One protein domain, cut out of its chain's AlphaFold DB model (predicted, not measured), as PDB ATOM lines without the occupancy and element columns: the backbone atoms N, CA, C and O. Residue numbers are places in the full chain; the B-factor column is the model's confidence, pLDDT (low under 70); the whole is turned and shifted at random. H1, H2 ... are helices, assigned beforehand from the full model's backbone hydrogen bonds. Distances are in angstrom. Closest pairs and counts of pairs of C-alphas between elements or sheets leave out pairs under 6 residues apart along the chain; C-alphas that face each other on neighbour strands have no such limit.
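What this domain is: This is residues 7 to 116 of the 413 residues of an uncharacterized protein of Thermosulfurimonas dismutans (UniProt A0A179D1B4). Three long helices, H5, H2 and H4, lie side by side in a loose bundle, H2 running opposite ways to both others. Beyond one end of the bundle a drawn-out loop holds the small H3, and the short H1 lies outside the bundle, near H2. The long link 82 to 93 folds back from the end of H4 to the start of H5. The printed part has 110 residues, with five named helices in the order H1 H2 H3 H4 H5 and no named strand: all helix. It is only just compact, close to loose, with a radius of gyration of the C-alphas of 15.3 A, and elongated, spanning 48 by 25 by 23 A.

Where its parts are: H5, the longest helix, has residues 94 to 115 and measures 31.5 A, ending with C-alpha 115 at (-6.783, 20.713, 68.938). H2, residues 19 to 38, measures 28.7 A, and H4, residues 64 to 81, 25.5 A. H1 is residues 7 to 12, starting with C-alpha 7 at (-25.814, 28.217, 58.133), and H3 is residues 50 to 53.

How they stand to each other: H5 touches H2 with residues 105 to 115 alone, at a shallow tilt of 30 degrees; the closest C-alphas, of His 27 and Ile 108, are 6.5 A apart. H2 and H4 are close but not clearly touching, the closest C-alphas being those of Leu 26 and Leu 73 at 7.6 A, with a shallow tilt of 25 degrees. H4 and H5 are near each other, as are H1 and H2. H3 touches no helix. Every O i to N i+4 pair is within hydrogen-bond range in H1, H2, H4 and H5; H3 is too short for one.

The domain as a whole: The C-alphas of Lys 16 and Arg 55, the two farthest apart, are 49.1 A apart. The printed part has no cut. The links H2 to H3 and H4 to H5 are long. Mean pLDDT of the printed part is 70.3; 46 residues are under 70, among them 41 to 74 and 85 to 92.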
ATOM      1  N   GLN A   7     -25.836  29.666  58.102       70.00
ATOM      2  CA  GLN A   7     -25.814  28.217  58.133       70.00
ATOM      3  C   GLN A   7     -25.505  27.677  56.736       70.00
ATOM      4  O   GLN A   7     -24.580  26.885  56.594       70.00
ATOM      5  N   HIS A   8     -26.194  28.163  55.703       73.75
ATOM      6  CA  HIS A   8     -25.912  27.782  54.318       73.75
ATOM      7  C   HIS A   8     -24.483  28.145  53.887       73.75
ATOM      8  O   HIS A   8     -23.794  27.335  53.272       73.75
ATOM      9  N   ILE A   9     -24.010  29.344  54.244       71.75
ATOM     10  CA  ILE A   9     -22.661  29.827  53.927       71.75
ATOM     11  C   ILE A   9     -21.606  28.904  54.545       71.75
ATOM     12  O   ILE A   9     -20.678  28.477  53.855       71.75
ATOM     13  N   VAL A  10     -21.753  28.571  55.830       72.44
ATOM     14  CA  VAL A  10     -20.821  27.690  56.545       72.44
ATOM     15  C   VAL A  10     -20.911  26.254  56.028       72.44
ATOM     16  O   VAL A  10     -19.879  25.625  55.817       72.44
ATOM     17  N   GLU A  11     -22.113  25.731  55.779       74.19
ATOM     18  CA  GLU A  11     -22.317  24.360  55.296       74.19
ATOM     19  C   GLU A  11     -21.786  24.154  53.867       74.19
ATOM     20  O   GLU A  11     -21.150  23.135  53.592       74.19
ATOM     21  N   ASN A  12     -21.959  25.128  52.971       76.44
ATOM     22  CA  ASN A  12     -21.437  25.053  51.601       76.44
ATOM     23  C   ASN A  12     -19.918  25.215  51.529       76.44
ATOM     24  O   ASN A  12     -19.279  24.701  50.613       76.44
ATOM     25  N   ASN A  13     -19.330  25.933  52.486       75.50
ATOM     26  CA  ASN A  13     -17.885  26.129  52.571       75.50
ATOM     27  C   ASN A  13     -17.244  25.234  53.637       75.50
ATOM     28  O   ASN A  13     -16.086  25.443  53.995       75.50
ATOM     29  N   TRP A  14     -17.968  24.211  54.106       77.12
ATOM     30  CA  TRP A  14     -17.538  23.339  55.195       77.12
ATOM     31  C   TRP A  14     -16.147  22.760  54.954       77.12
ATOM     32  O   TRP A  14     -15.285  22.840  55.823       77.12
ATOM     33  N   GLU A  15     -15.901  22.251  53.741       78.06
ATOM     34  CA  GLU A  15     -14.615  21.644  53.394       78.06
ATOM     35  C   GLU A  15     -13.471  22.654  53.237       78.06
ATOM     36  O   GLU A  15     -12.305  22.282  53.350       78.06
ATOM     37  N   LYS A  16     -13.788  23.939  53.039       76.00
ATOM     38  CA  LYS A  16     -12.795  25.018  52.952       76.00
ATOM     39  C   LYS A  16     -12.400  25.558  54.324       76.00
ATOM     40  O   LYS A  16     -11.329  26.140  54.465       76.00
ATOM     41  N   LEU A  17     -13.246  25.371  55.338       75.94
ATOM     42  CA  LEU A  17     -12.927  25.773  56.702       75.94
ATOM     43  C   LEU A  17     -11.833  24.877  57.277       75.94
ATOM     44  O   LEU A  17     -11.919  23.645  57.212       75.94
ATOM     45  N   ALA A  18     -10.842  25.504  57.911       77.25
ATOM     46  CA  ALA A  18      -9.868  24.805  58.735       77.25
ATOM     47  C   ALA A  18     -10.576  23.995  59.837       77.25
ATOM     48  O   ALA A  18     -11.632  24.390  60.341       77.25
ATOM     49  N   MET A  19     -10.002  22.851  60.214       76.31
ATOM     50  CA  MET A  19     -10.627  21.903  61.146       76.31
ATOM     51  C   MET A  19     -11.013  22.562  62.480       76.31
ATOM     52  O   MET A  19     -12.144  22.406  62.931       76.31
ATOM     53  N   ASN A  20     -10.137  23.385  63.061       73.56
ATOM     54  CA  ASN A  20     -10.425  24.150  64.279       73.56
ATOM     55  C   ASN A  20     -11.662  25.062  64.145       73.56
ATOM     56  O   ASN A  20     -12.467  25.142  65.070       73.56
ATOM     57  N   ARG A  21     -11.870  25.691  62.982       83.38
ATOM     58  CA  ARG A  21     -13.039  26.548  62.712       83.38
ATOM     59  C   ARG A  21     -14.341  25.755  62.616       83.38
ATOM     60  O   ARG A  21     -15.391  26.243  63.031       83.38
ATOM     61  N   ARG A  22     -14.284  24.512  62.130       81.50
ATOM     62  CA  ARG A  22     -15.439  23.598  62.121       81.50
ATOM     63  C   ARG A  22     -15.892  23.258  63.543       81.50
ATOM     64  O   ARG A  22     -17.087  23.314  63.829       81.50
ATOM     65  N   TYR A  23     -14.955  22.940  64.437       79.12
ATOM     66  CA  TYR A  23     -15.272  22.644  65.840       79.12
ATOM     67  C   TYR A  23     -15.717  23.876  66.618       79.12
ATOM     68  O   TYR A  23     -16.669  23.783  67.387       79.12
ATOM     69  N   GLU A  24     -15.100  25.035  66.374       83.88
ATOM     70  CA  GLU A  24     -15.572  26.313  66.908       83.88
ATOM     71  C   GLU A  24     -17.050  26.542  66.555       83.88
ATOM     72  O   GLU A  24     -17.861  26.824  67.441       83.88
ATOM     73  N   TYR A  25     -17.412  26.381  65.276       83.19
ATOM     74  CA  TYR A  25     -18.796  26.523  64.826       83.19
ATOM     75  C   TYR A  25     -19.727  25.551  65.550       83.19
ATOM     76  O   TYR A  25     -20.769  25.955  66.064       83.19
ATOM     77  N   LEU A  26     -19.356  24.271  65.624       80.50
ATOM     78  CA  LEU A  26     -20.171  23.268  66.302       80.50
ATOM     79  C   LEU A  26     -20.358  23.576  67.785       80.50
ATOM     80  O   LEU A  26     -21.477  23.478  68.285       80.50
ATOM     81  N   HIS A  27     -19.301  23.989  68.475       84.62
ATOM     82  CA  HIS A  27     -19.375  24.367  69.877       84.62
ATOM     83  C   HIS A  27     -20.276  25.590  70.084       84.62
ATOM     84  O   HIS A  27     -21.163  25.556  70.934       84.62
ATOM     85  N   PHE A  28     -20.159  26.621  69.242       84.12
ATOM     86  CA  PHE A  28     -21.084  27.759  69.255       84.12
ATOM     87  C   PHE A  28     -22.547  27.314  69.093       84.12
ATOM     88  O   PHE A  28     -23.430  27.712  69.855       84.12
ATOM     89  N   ARG A  29     -22.806  26.432  68.125       82.25
ATOM     90  CA  ARG A  29     -24.128  25.852  67.848       82.25
ATOM     91  C   ARG A  29     -24.658  25.009  69.015       82.25
ATOM     92  O   ARG A  29     -25.865  25.028  69.277       82.25
ATOM     93  N   ILE A  30     -23.794  24.295  69.725       80.81
ATOM     94  CA  ILE A  30     -24.152  23.553  70.935       80.81
ATOM     95  C   ILE A  30     -24.476  24.503  72.081       80.81
ATOM     96  O   ILE A  30     -25.499  24.310  72.734       80.81
ATOM     97  N   ASN A  31     -23.704  25.566  72.281       84.62
ATOM     98  CA  ASN A  31     -23.990  26.533  73.336       84.62
ATOM     99  C   ASN A  31     -25.303  27.281  73.094       84.62
ATOM    100  O   ASN A  31     -26.073  27.509  74.027       84.62
ATOM    101  N   GLN A  32     -25.642  27.597  71.841       83.62
ATOM    102  CA  GLN A  32     -26.975  28.113  71.507       83.62
ATOM    103  C   GLN A  32     -28.090  27.127  71.887       83.62
ATOM    104  O   GLN A  32     -29.161  27.529  72.358       83.62
ATOM    105  N   LEU A  33     -27.841  25.828  71.708       81.44
ATOM    106  CA  LEU A  33     -28.782  24.796  72.112       81.44
ATOM    107  C   LEU A  33     -28.867  24.663  73.640       81.44
ATOM    108  O   LEU A  33     -29.980  24.606  74.157       81.44
ATOM    109  N   LEU A  34     -27.744  24.709  74.360       85.31
ATOM    110  CA  LEU A  34     -27.717  24.749  75.824       85.31
ATOM    111  C   LEU A  34     -28.578  25.893  76.352       85.31
ATOM    112  O   LEU A  34     -29.491  25.672  77.142       85.31
ATOM    113  N   ASN A  35     -28.350  27.105  75.844       85.12
ATOM    114  CA  ASN A  35     -29.138  28.279  76.207       85.12
ATOM    115  C   ASN A  35     -30.627  28.073  75.897       85.12
ATOM    116  O   ASN A  35     -31.488  28.482  76.674       85.12
ATOM    117  N   SER A  36     -30.961  27.384  74.805       82.38
ATOM    118  CA  SER A  36     -32.350  27.045  74.480       82.38
ATOM    119  C   SER A  36     -32.958  26.015  75.441       82.38
ATOM    120  O   SER A  36     -34.142  26.126  75.760       82.38
ATOM    121  N   ILE A  37     -32.180  25.031  75.907       82.00
ATOM    122  CA  ILE A  37     -32.596  24.021  76.895       82.00
ATOM    123  C   ILE A  37     -32.798  24.676  78.262       82.00
ATOM    124  O   ILE A  37     -33.875  24.548  78.837       82.00
ATOM    125  N   VAL A  38     -31.805  25.426  78.745       82.56
ATOM    126  CA  VAL A  38     -31.834  26.141  80.032       82.56
ATOM    127  C   VAL A  38     -33.039  27.066  80.118       82.56
ATOM    128  O   VAL A  38     -33.732  27.127  81.133       82.56
ATOM    129  N   ASN A  39     -33.323  27.761  79.021       83.56
ATOM    130  CA  ASN A  39     -34.450  28.669  78.946       83.56
ATOM    131  C   ASN A  39     -35.763  27.975  78.554       83.56
ATOM    132  O   ASN A  39     -36.780  28.650  78.471       83.56
ATOM    133  N   LEU A  40     -35.777  26.658  78.317       79.50
ATOM    134  CA  LEU A  40     -36.933  25.887  77.839       79.50
ATOM    135  C   LEU A  40     -37.577  26.437  76.544       79.50
ATOM    136  O   LEU A  40     -38.743  26.169  76.254       79.50
ATOM    137  N   ASN A  41     -36.800  27.139  75.711       66.12
ATOM    138  CA  ASN A  41     -37.224  27.619  74.385       66.12
ATOM    139  C   ASN A  41     -37.473  26.468  73.399       66.12
ATOM    140  O   ASN A  41     -38.241  26.596  72.450       66.12
ATOM    141  N   VAL A  42     -36.866  25.306  73.649       51.97
ATOM    142  CA  VAL A  42     -37.032  24.075  72.858       51.97
ATOM    143  C   VAL A  42     -38.495  23.586  72.805       51.97
ATOM    144  O   VAL A  42     -38.853  22.800  71.925       51.97
ATOM    145  N   LEU A  43     -39.362  24.073  73.701       50.84
ATOM    146  CA  LEU A  43     -40.769  23.679  73.833       50.84
ATOM    147  C   LEU A  43     -41.760  24.694  73.212       50.84
ATOM    148  O   LEU A  43     -42.971  24.457  73.201       50.84
ATOM    149  N   ASP A  44     -41.266  25.803  72.652       43.69
ATOM    150  CA  ASP A  44     -42.029  27.035  72.378       43.69
ATOM    151  C   ASP A  44     -42.926  27.035  71.116       43.69
ATOM    152  O   ASP A  44     -43.299  28.075  70.588       43.69
ATOM    153  N   ARG A  45     -43.356  25.877  70.603       39.78
ATOM    154  CA  ARG A  45     -44.449  25.850  69.597       39.78
ATOM    155  C   ARG A  45     -45.723  25.159  70.069       39.78
ATOM    156  O   ARG A  45     -46.669  25.025  69.299       39.78
ATOM    157  N   GLY A  46     -45.790  24.763  71.341       39.19
ATOM    158  CA  GLY A  46     -46.905  23.976  71.858       39.19
ATOM    159  C   GLY A  46     -47.158  24.157  73.347       39.19
ATOM    160  O   GLY A  46     -47.143  23.183  74.094       39.19
ATOM    161  N   SER A  47     -47.534  25.363  73.771       41.31
ATOM    162  CA  SER A  47     -48.136  25.639  75.088       41.31
ATOM    163  C   SER A  47     -49.406  24.811  75.406       41.31
ATOM    164  O   SER A  47     -49.969  24.944  76.488       41.31
ATOM    165  N   LYS A  48     -49.831  23.885  74.531       40.22
ATOM    166  CA  LYS A  48     -50.899  22.897  74.774       40.22
ATOM    167  C   LYS A  48     -50.480  21.684  75.623       40.22
ATOM    168  O   LYS A  48     -51.352  21.027  76.175       40.22
ATOM    169  N   VAL A  49     -49.186  21.370  75.759       43.41
ATOM    170  CA  VAL A  49     -48.729  20.154  76.482       43.41
ATOM    171  C   VAL A  49     -48.466  20.411  77.973       43.41
ATOM    172  O   VAL A  49     -48.470  19.481  78.785       43.41
ATOM    173  N   LEU A  50     -48.278  21.673  78.367       41.97
ATOM    174  CA  LEU A  50     -47.738  22.020  79.683       41.97
ATOM    175  C   LEU A  50     -48.723  21.800  80.845       41.97
ATOM    176  O   LEU A  50     -48.290  21.599  81.971       41.97
ATOM    177  N   ILE A  51     -50.036  21.776  80.597       44.12
ATOM    178  CA  ILE A  51     -51.032  21.600  81.671       44.12
ATOM    179  C   ILE A  51     -51.138  20.129  82.127       44.12
ATOM    180  O   ILE A  51     -51.395  19.880  83.299       44.12
ATOM    181  N   ASN A  52     -50.821  19.151  81.266       38.19
ATOM    182  CA  ASN A  52     -50.901  17.721  81.618       38.19
ATOM    183  C   ASN A  52     -49.555  17.085  82.028       38.19
ATOM    184  O   ASN A  52     -49.538  15.944  82.479       38.19
ATOM    185  N   SER A  53     -48.427  17.792  81.890       44.78
ATOM    186  CA  SER A  53     -47.067  17.229  82.040       44.78
ATOM    187  C   SER A  53     -46.314  17.652  83.309       44.78
ATOM    188  O   SER A  53     -45.271  17.086  83.618       44.78
ATOM    189  N   ILE A  54     -46.854  18.578  84.110       45.88
ATOM    190  CA  ILE A  54     -46.194  19.077  85.335       45.88
ATOM    191  C   ILE A  54     -46.044  17.993  86.428       45.88
ATOM    192  O   ILE A  54     -45.275  18.176  87.371       45.88
ATOM    193  N   ARG A  55     -46.710  16.836  86.296       45.66
ATOM    194  CA  ARG A  55     -46.603  15.721  87.254       45.66
ATOM    195  C   ARG A  55     -45.503  14.696  86.952       45.66
ATOM    196  O   ARG A  55     -45.123  13.983  87.870       45.66
ATOM    197  N   ASP A  56     -44.970  14.637  85.731       56.44
ATOM    198  CA  ASP A  56     -43.926  13.671  85.355       56.44
ATOM    199  C   ASP A  56     -42.833  14.369  84.536       56.44
ATOM    200  O   ASP A  56     -42.968  14.570  83.325       56.44
ATOM    201  N   LYS A  57     -41.744  14.760  85.221       56.62
ATOM    202  CA  LYS A  57     -40.609  15.510  84.645       56.62
ATOM    203  C   LYS A  57     -40.002  14.819  83.407       56.62
ATOM    204  O   LYS A  57     -39.384  15.496  82.589       56.62
ATOM    205  N   SER A  58     -40.197  13.506  83.246       52.94
ATOM    206  CA  SER A  58     -39.588  12.690  82.186       52.94
ATOM    207  C   SER A  58     -40.392  12.625  80.874       52.94
ATOM    208  O   SER A  58     -39.837  12.275  79.832       52.94
ATOM    209  N   LYS A  59     -41.682  12.999  80.875       55.88
ATOM    210  CA  LYS A  59     -42.613  12.759  79.744       55.88
ATOM    211  C   LYS A  59     -42.848  13.952  78.806       55.88
ATOM    212  O   LYS A  59     -43.820  13.972  78.050       55.88
ATOM    213  N   LEU A  60     -41.974  14.957  78.825       57.25
ATOM    214  CA  LEU A  60     -42.098  16.127  77.952       57.25
ATOM    215  C   LEU A  60     -41.608  15.836  76.529       57.25
ATOM    216  O   LEU A  60     -40.471  15.404  76.337       57.25
ATOM    217  N   LYS A  61     -42.463  16.129  75.539       58.72
ATOM    218  CA  LYS A  61     -42.129  16.024  74.113       58.72
ATOM    219  C   LYS A  61     -41.315  17.222  73.634       58.72
ATOM    220  O   LYS A  61     -41.711  18.366  73.846       58.72
ATOM    221  N   VAL A  62     -40.211  16.943  72.947       58.56
ATOM    222  CA  VAL A  62     -39.320  17.938  72.326       58.56
ATOM    223  C   VAL A  62     -39.893  18.412  70.981       58.56
ATOM    224  O   VAL A  62     -40.558  17.646  70.280       58.56
ATOM    225  N   SER A  63     -39.654  19.672  70.596       63.12
ATOM    226  CA  SER A  63     -40.111  20.194  69.299       63.12
ATOM    227  C   SER A  63     -39.385  19.557  68.103       63.12
ATOM    228  O   SER A  63     -38.196  19.237  68.157       63.12
ATOM    229  N   LEU A  64     -40.091  19.426  66.972       60.81
ATOM    230  CA  LEU A  64     -39.543  18.858  65.731       60.81
ATOM    231  C   LEU A  64     -38.332  19.647  65.197       60.81
ATOM    232  O   LEU A  64     -37.401  19.054  64.657       60.81
ATOM    233  N   SER A  65     -38.309  20.971  65.382       60.34
ATOM    234  CA  SER A  65     -37.179  21.824  64.991       60.34
ATOM    235  C   SER A  65     -35.898  21.464  65.737       60.34
ATOM    236  O   SER A  65     -34.845  21.359  65.116       60.34
ATOM    237  N   SER A  66     -35.984  21.209  67.044       60.03
ATOM    238  CA  SER A  66     -34.829  20.819  67.858       60.03
ATOM    239  C   SER A  66     -34.321  19.419  67.512       60.03
ATOM    240  O   SER A  66     -33.113  19.185  67.530       60.03
ATOM    241  N   VAL A  67     -35.216  18.504  67.126       62.47
ATOM    242  CA  VAL A  67     -34.835  17.178  66.611       62.47
ATOM    243  C   VAL A  67     -34.118  17.296  65.265       62.47
ATOM    244  O   VAL A  67     -33.061  16.698  65.082       62.47
ATOM    245  N   ASN A  68     -34.650  18.083  64.327       65.44
ATOM    246  CA  ASN A  68     -34.011  18.303  63.024       65.44
ATOM    247  C   ASN A  68     -32.646  18.979  63.167       65.44
ATOM    248  O   ASN A  68     -31.696  18.604  62.486       65.44
ATOM    249  N   TYR A  69     -32.531  19.920  64.101       63.47
ATOM    250  CA  TYR A  69     -31.266  20.558  64.423       63.47
ATOM    251  C   TYR A  69     -30.207  19.550  64.893       63.47
ATOM    252  O   TYR A  69     -29.102  19.532  64.353       63.47
ATOM    253  N   LEU A  70     -30.555  18.647  65.818       63.22
ATOM    254  CA  LEU A  70     -29.649  17.575  66.245       63.22
ATOM    255  C   LEU A  70     -29.311  16.595  65.118       63.22
ATOM    256  O   LEU A  70     -28.174  16.146  65.034       63.22
ATOM    257  N   LYS A  71     -30.267  16.265  64.240       67.81
ATOM    258  CA  LYS A  71     -29.999  15.421  63.063       67.81
ATOM    259  C   LYS A  71     -28.959  16.059  62.144       67.81
ATOM    260  O   LYS A  71     -28.054  15.367  61.683       67.81
ATOM    261  N   ASN A  72     -29.060  17.366  61.912       69.25
ATOM    262  CA  ASN A  72     -28.077  18.103  61.120       69.25
ATOM    263  C   ASN A  72     -26.711  18.123  61.817       69.25
ATOM    264  O   ASN A  72     -25.704  17.816  61.183       69.25
ATOM    265  N   LEU A  73     -26.684  18.381  63.128       65.50
ATOM    266  CA  LEU A  73     -25.461  18.340  63.933       65.50
ATOM    267  C   LEU A  73     -24.786  16.956  63.870       65.50
ATOM    268  O   LEU A  73     -23.583  16.866  63.651       65.50
ATOM    269  N   LEU A  74     -25.565  15.877  63.984       69.00
ATOM    270  CA  LEU A  74     -25.088  14.498  63.858       69.00
ATOM    271  C   LEU A  74     -24.510  14.193  62.485       69.00
ATOM    272  O   LEU A  74     -23.451  13.583  62.383       69.00
ATOM    273  N   LYS A  75     -25.197  14.621  61.423       74.50
ATOM    274  CA  LYS A  75     -24.712  14.447  60.054       74.50
ATOM    275  C   LYS A  75     -23.340  15.097  59.887       74.50
ATOM    276  O   LYS A  75     -22.454  14.497  59.284       74.50
ATOM    277  N   ILE A  76     -23.163  16.292  60.448       68.94
ATOM    278  CA  ILE A  76     -21.888  17.008  60.437       68.94
ATOM    279  C   ILE A  76     -20.836  16.256  61.274       68.94
ATOM    280  O   ILE A  76     -19.742  16.000  60.782       68.94
ATOM    281  N   LEU A  77     -21.170  15.820  62.491       63.78
ATOM    282  CA  LEU A  77     -20.257  15.083  63.377       63.78
ATOM    283  C   LEU A  77     -19.790  13.744  62.806       63.78
ATOM    284  O   LEU A  77     -18.603  13.424  62.893       63.78
ATOM    285  N   ASN A  78     -20.689  12.979  62.185       70.94
ATOM    286  CA  ASN A  78     -20.343  11.725  61.514       70.94
ATOM    287  C   ASN A  78     -19.323  11.966  60.403       70.94
ATOM    288  O   ASN A  78     -18.375  11.203  60.234       70.94
ATOM    289  N   ARG A  79     -19.496  13.077  59.680       73.75
ATOM    290  CA  ARG A  79     -18.609  13.479  58.590       73.75
ATOM    291  C   ARG A  79     -17.213  13.849  59.090       73.75
ATOM    292  O   ARG A  79     -16.241  13.505  58.436       73.75
ATOM    293  N   ILE A  80     -17.115  14.524  60.238       62.84
ATOM    294  CA  ILE A  80     -15.831  14.955  60.816       62.84
ATOM    295  C   ILE A  80     -15.074  13.792  61.451       62.84
ATOM    296  O   ILE A  80     -13.871  13.656  61.273       62.84
ATOM    297  N   THR A  81     -15.770  12.982  62.244       67.06
ATOM    298  CA  THR A  81     -15.129  11.961  63.084       67.06
ATOM    299  C   THR A  81     -14.897  10.643  62.347       67.06
ATOM    300  O   THR A  81     -14.210   9.773  62.875       67.06
ATOM    301  N   GLY A  82     -15.522  10.449  61.178       74.50
ATOM    302  CA  GLY A  82     -15.573   9.157  60.485       74.50
ATOM    303  C   GLY A  82     -16.385   8.090  61.232       74.50
ATOM    304  O   GLY A  82     -16.406   6.931  60.822       74.50
ATOM    305  N   LYS A  83     -17.052   8.454  62.336       71.12
ATOM    306  CA  LYS A  83     -17.870   7.553  63.155       71.12
ATOM    307  C   LYS A  83     -19.334   7.650  62.738       71.12
ATOM    308  O   LYS A  83     -19.798   8.691  62.288       71.12
ATOM    309  N   ASN A  84     -20.081   6.562  62.909       73.00
ATOM    310  CA  ASN A  84     -21.507   6.528  62.593       73.00
ATOM    311  C   ASN A  84     -22.347   6.691  63.868       73.00
ATOM    312  O   ASN A  84     -22.826   5.715  64.446       73.00
ATOM    313  N   TYR A  85     -22.496   7.929  64.337       67.56
ATOM    314  CA  TYR A  85     -23.444   8.253  65.397       67.56
ATOM    315  C   TYR A  85     -24.864   8.247  64.818       67.56
ATOM    316  O   TYR A  85     -25.166   8.956  63.854       67.56
ATOM    317  N   SER A  86     -25.754   7.450  65.406       64.69
ATOM    318  CA  SER A  86     -27.158   7.376  65.007       64.69
ATOM    319  C   SER A  86     -28.064   8.010  66.060       64.69
ATOM    320  O   SER A  86     -27.823   7.932  67.265       64.69
ATOM    321  N   LEU A  87     -29.131   8.655  65.586       57.22
ATOM    322  CA  LEU A  87     -30.220   9.119  66.433       57.22
ATOM    323  C   LEU A  87     -31.229   7.971  66.553       57.22
ATOM    324  O   LEU A  87     -31.935   7.680  65.584       57.22
ATOM    325  N   SER A  88     -31.307   7.292  67.698       51.78
ATOM    326  CA  SER A  88     -32.379   6.311  67.903       51.78
ATOM    327  C   SER A  88     -33.729   7.045  67.949       51.78
ATOM    328  O   SER A  88     -33.846   8.139  68.502       51.78
ATOM    329  N   TYR A  89     -34.767   6.482  67.325       47.00
ATOM    330  CA  TYR A  89     -36.054   7.159  67.063       47.00
ATOM    331  C   TYR A  89     -36.883   7.512  68.328       47.00
ATOM    332  O   TYR A  89     -37.992   8.025  68.217       47.00
ATOM    333  N   ASN A  90     -36.333   7.314  69.534       48.66
ATOM    334  CA  ASN A  90     -36.975   7.539  70.836       48.66
ATOM    335  C   ASN A  90     -36.519   8.830  71.553       48.66
ATOM    336  O   ASN A  90     -36.549   8.917  72.781       48.66
ATOM    337  N   ILE A  91     -36.144   9.870  70.799       52.84
ATOM    338  CA  ILE A  91     -35.831  11.215  71.338       52.84
ATOM    339  C   ILE A  91     -37.094  12.036  71.658       52.84
ATOM    340  O   ILE A  91     -37.043  13.216  71.995       52.84
ATOM    341  N   LEU A  92     -38.270  11.406  71.643       58.12
ATOM    342  CA  LEU A  92     -39.505  12.079  72.027       58.12
ATOM    343  C   LEU A  92     -39.538  12.504  73.512       58.12
ATOM    344  O   LEU A  92     -40.484  13.182  73.889       58.12
ATOM    345  N   TYR A  93     -38.545  12.143  74.331       70.62
ATOM    346  CA  TYR A  93     -38.479  12.438  75.765       70.62
ATOM    347  C   TYR A  93     -37.326  13.391  76.105       70.62
ATOM    348  O   TYR A  93     -36.190  13.185  75.674       70.62
ATOM    349  N   LEU A  94     -37.617  14.411  76.921       71.88
ATOM    350  CA  LEU A  94     -36.661  15.442  77.348       71.88
ATOM    351  C   LEU A  94     -35.381  14.866  77.979       71.88
ATOM    352  O   LEU A  94     -34.303  15.380  77.704       71.88
ATOM    353  N   LYS A  95     -35.482  13.791  78.774       81.19
ATOM    354  CA  LYS A  95     -34.322  13.145  79.411       81.19
ATOM    355  C   LYS A  95     -33.338  12.590  78.382       81.19
ATOM    356  O   LYS A  95     -32.215  13.068  78.320       81.19
ATOM    357  N   ASN A  96     -33.798  11.706  77.495       79.69
ATOM    358  CA  ASN A  96     -32.971  11.154  76.413       79.69
ATOM    359  C   ASN A  96     -32.376  12.254  75.519       79.69
ATOM    360  O   ASN A  96     -31.252  12.131  75.042       79.69
ATOM    361  N   TYR A  97     -33.135  13.330  75.275       79.75
ATOM    362  CA  TYR A  97     -32.651  14.485  74.519       79.75
ATOM    363  C   TYR A  97     -31.478  15.181  75.217       79.75
ATOM    364  O   TYR A  97     -30.487  15.497  74.563       79.75
ATOM    365  N   ILE A  98     -31.584  15.403  76.531       84.38
ATOM    366  CA  ILE A  98     -30.531  16.026  77.338       84.38
ATOM    367  C   ILE A  98     -29.323  15.097  77.458       84.38
ATOM    368  O   ILE A  98     -28.218  15.546  77.187       84.38
ATOM    369  N   GLU A  99     -29.506  13.809  77.763       86.62
ATOM    370  CA  GLU A  99     -28.405  12.828  77.804       86.62
ATOM    371  C   GLU A  99     -27.626  12.815  76.485       86.62
ATOM    372  O   GLU A  99     -26.396  12.886  76.454       86.62
ATOM    373  N   PHE A 100     -28.354  12.772  75.367       82.12
ATOM    374  CA  PHE A 100     -27.753  12.804  74.046       82.12
ATOM    375  C   PHE A 100     -27.023  14.128  73.780       82.12
ATOM    376  O   PHE A 100     -25.900  14.115  73.276       82.12
ATOM    377  N   PHE A 101     -27.627  15.264  74.136       86.88
ATOM    378  CA  PHE A 101     -26.996  16.578  74.039       86.88
ATOM    379  C   PHE A 101     -25.679  16.640  74.825       86.88
ATOM    380  O   PHE A 101     -24.661  17.007  74.243       86.88
ATOM    381  N   LEU A 102     -25.681  16.228  76.098       88.75
ATOM    382  CA  LEU A 102     -24.508  16.250  76.980       88.75
ATOM    383  C   LEU A 102     -23.385  15.358  76.439       88.75
ATOM    384  O   LEU A 102     -22.219  15.747  76.445       88.75
ATOM    385  N   LYS A 103     -23.731  14.196  75.872       88.81
ATOM    386  CA  LYS A 103     -22.760  13.314  75.211       88.81
ATOM    387  C   LYS A 103     -22.113  13.969  73.991       88.81
ATOM    388  O   LYS A 103     -20.905  13.857  73.797       88.81
ATOM    389  N   ILE A 104     -22.909  14.618  73.143       83.81
ATOM    390  CA  ILE A 104     -22.407  15.289  71.939       83.81
ATOM    391  C   ILE A 104     -21.563  16.517  72.300       83.81
ATOM    392  O   ILE A 104     -20.514  16.724  71.690       83.81
ATOM    393  N   HIS A 105     -21.995  17.293  73.296       89.12
ATOM    394  CA  HIS A 105     -21.236  18.411  73.852       89.12
ATOM    395  C   HIS A 105     -19.847  17.946  74.311       89.12
ATOM    396  O   HIS A 105     -18.851  18.428  73.774       89.12
ATOM    397  N   ASN A 106     -19.783  16.918  75.160       90.00
ATOM    398  CA  ASN A 106     -18.526  16.372  75.674       90.00
ATOM    399  C   ASN A 106     -17.572  15.899  74.571       90.00
ATOM    400  O   ASN A 106     -16.365  16.129  74.642       90.00
ATOM    401  N   ILE A 107     -18.096  15.263  73.515       88.25
ATOM    402  CA  ILE A 107     -17.277  14.870  72.359       88.25
ATOM    403  C   ILE A 107     -16.625  16.106  71.730       88.25
ATOM    404  O   ILE A 107     -15.422  16.098  71.484       88.25
ATOM    405  N   ILE A 108     -17.396  17.164  71.477       85.62
ATOM    406  CA  ILE A 108     -16.894  18.381  70.826       85.62
ATOM    407  C   ILE A 108     -15.902  19.119  71.719       85.62
ATOM    408  O   ILE A 108     -14.871  19.571  71.223       85.62
ATOM    409  N   LEU A 109     -16.182  19.201  73.016       88.81
ATOM    410  CA  LEU A 109     -15.308  19.858  73.973       88.81
ATOM    411  C   LEU A 109     -13.951  19.149  74.089       88.81
ATOM    412  O   LEU A 109     -12.919  19.812  74.043       88.81
ATOM    413  N   ASN A 110     -13.934  17.812  74.144       89.25
ATOM    414  CA  ASN A 110     -12.689  17.039  74.154       89.25
ATOM    415  C   ASN A 110     -11.836  17.315  72.906       89.25
ATOM    416  O   ASN A 110     -10.629  17.518  73.018       89.25
ATOM    417  N   TYR A 111     -12.462  17.405  71.727       87.38
ATOM    418  CA  TYR A 111     -11.761  17.815  70.507       87.38
ATOM    419  C   TYR A 111     -11.228  19.252  70.602       87.38
ATOM    420  O   TYR A 111     -10.094  19.517  70.213       87.38
ATOM    421  N   LEU A 112     -12.008  20.204  71.115       87.38
ATOM    422  CA  LEU A 112     -11.517  21.576  71.274       87.38
ATOM    423  C   LEU A 112     -10.311  21.649  72.211       87.38
ATOM    424  O   LEU A 112      -9.337  22.319  71.883       87.38
ATOM    425  N   HIS A 113     -10.358  20.930  73.330       87.75
ATOM    426  CA  HIS A 113      -9.265  20.871  74.293       87.75
ATOM    427  C   HIS A 113      -7.975  20.298  73.682       87.75
ATOM    428  O   HIS A 113      -6.884  20.783  73.969       87.75
ATOM    429  N   GLU A 114      -8.086  19.287  72.817       87.31
ATOM    430  CA  GLU A 114      -6.930  18.648  72.179       87.31
ATOM    431  C   GLU A 114      -6.344  19.481  71.024       87.31
ATOM    432  O   GLU A 114      -5.126  19.538  70.856       87.31
ATOM    433  N   TYR A 115      -7.191  20.145  70.231       85.75
ATOM    434  CA  TYR A 115      -6.783  20.713  68.938       85.75
ATOM    435  C   TYR A 115      -6.801  22.244  68.861       85.75
ATOM    436  O   TYR A 115      -6.336  22.807  67.864       85.75
ATOM    437  N   VAL A 116      -7.339  22.947  69.861       88.62
ATOM    438  CA  VAL A 116      -7.454  24.410  69.830       88.62
ATOM    439  C   VAL A 116      -6.588  25.046  70.903       88.62
ATOM    440  O   VAL A 116      -6.706  24.771  72.090       88.62
TER     441      VAL A 116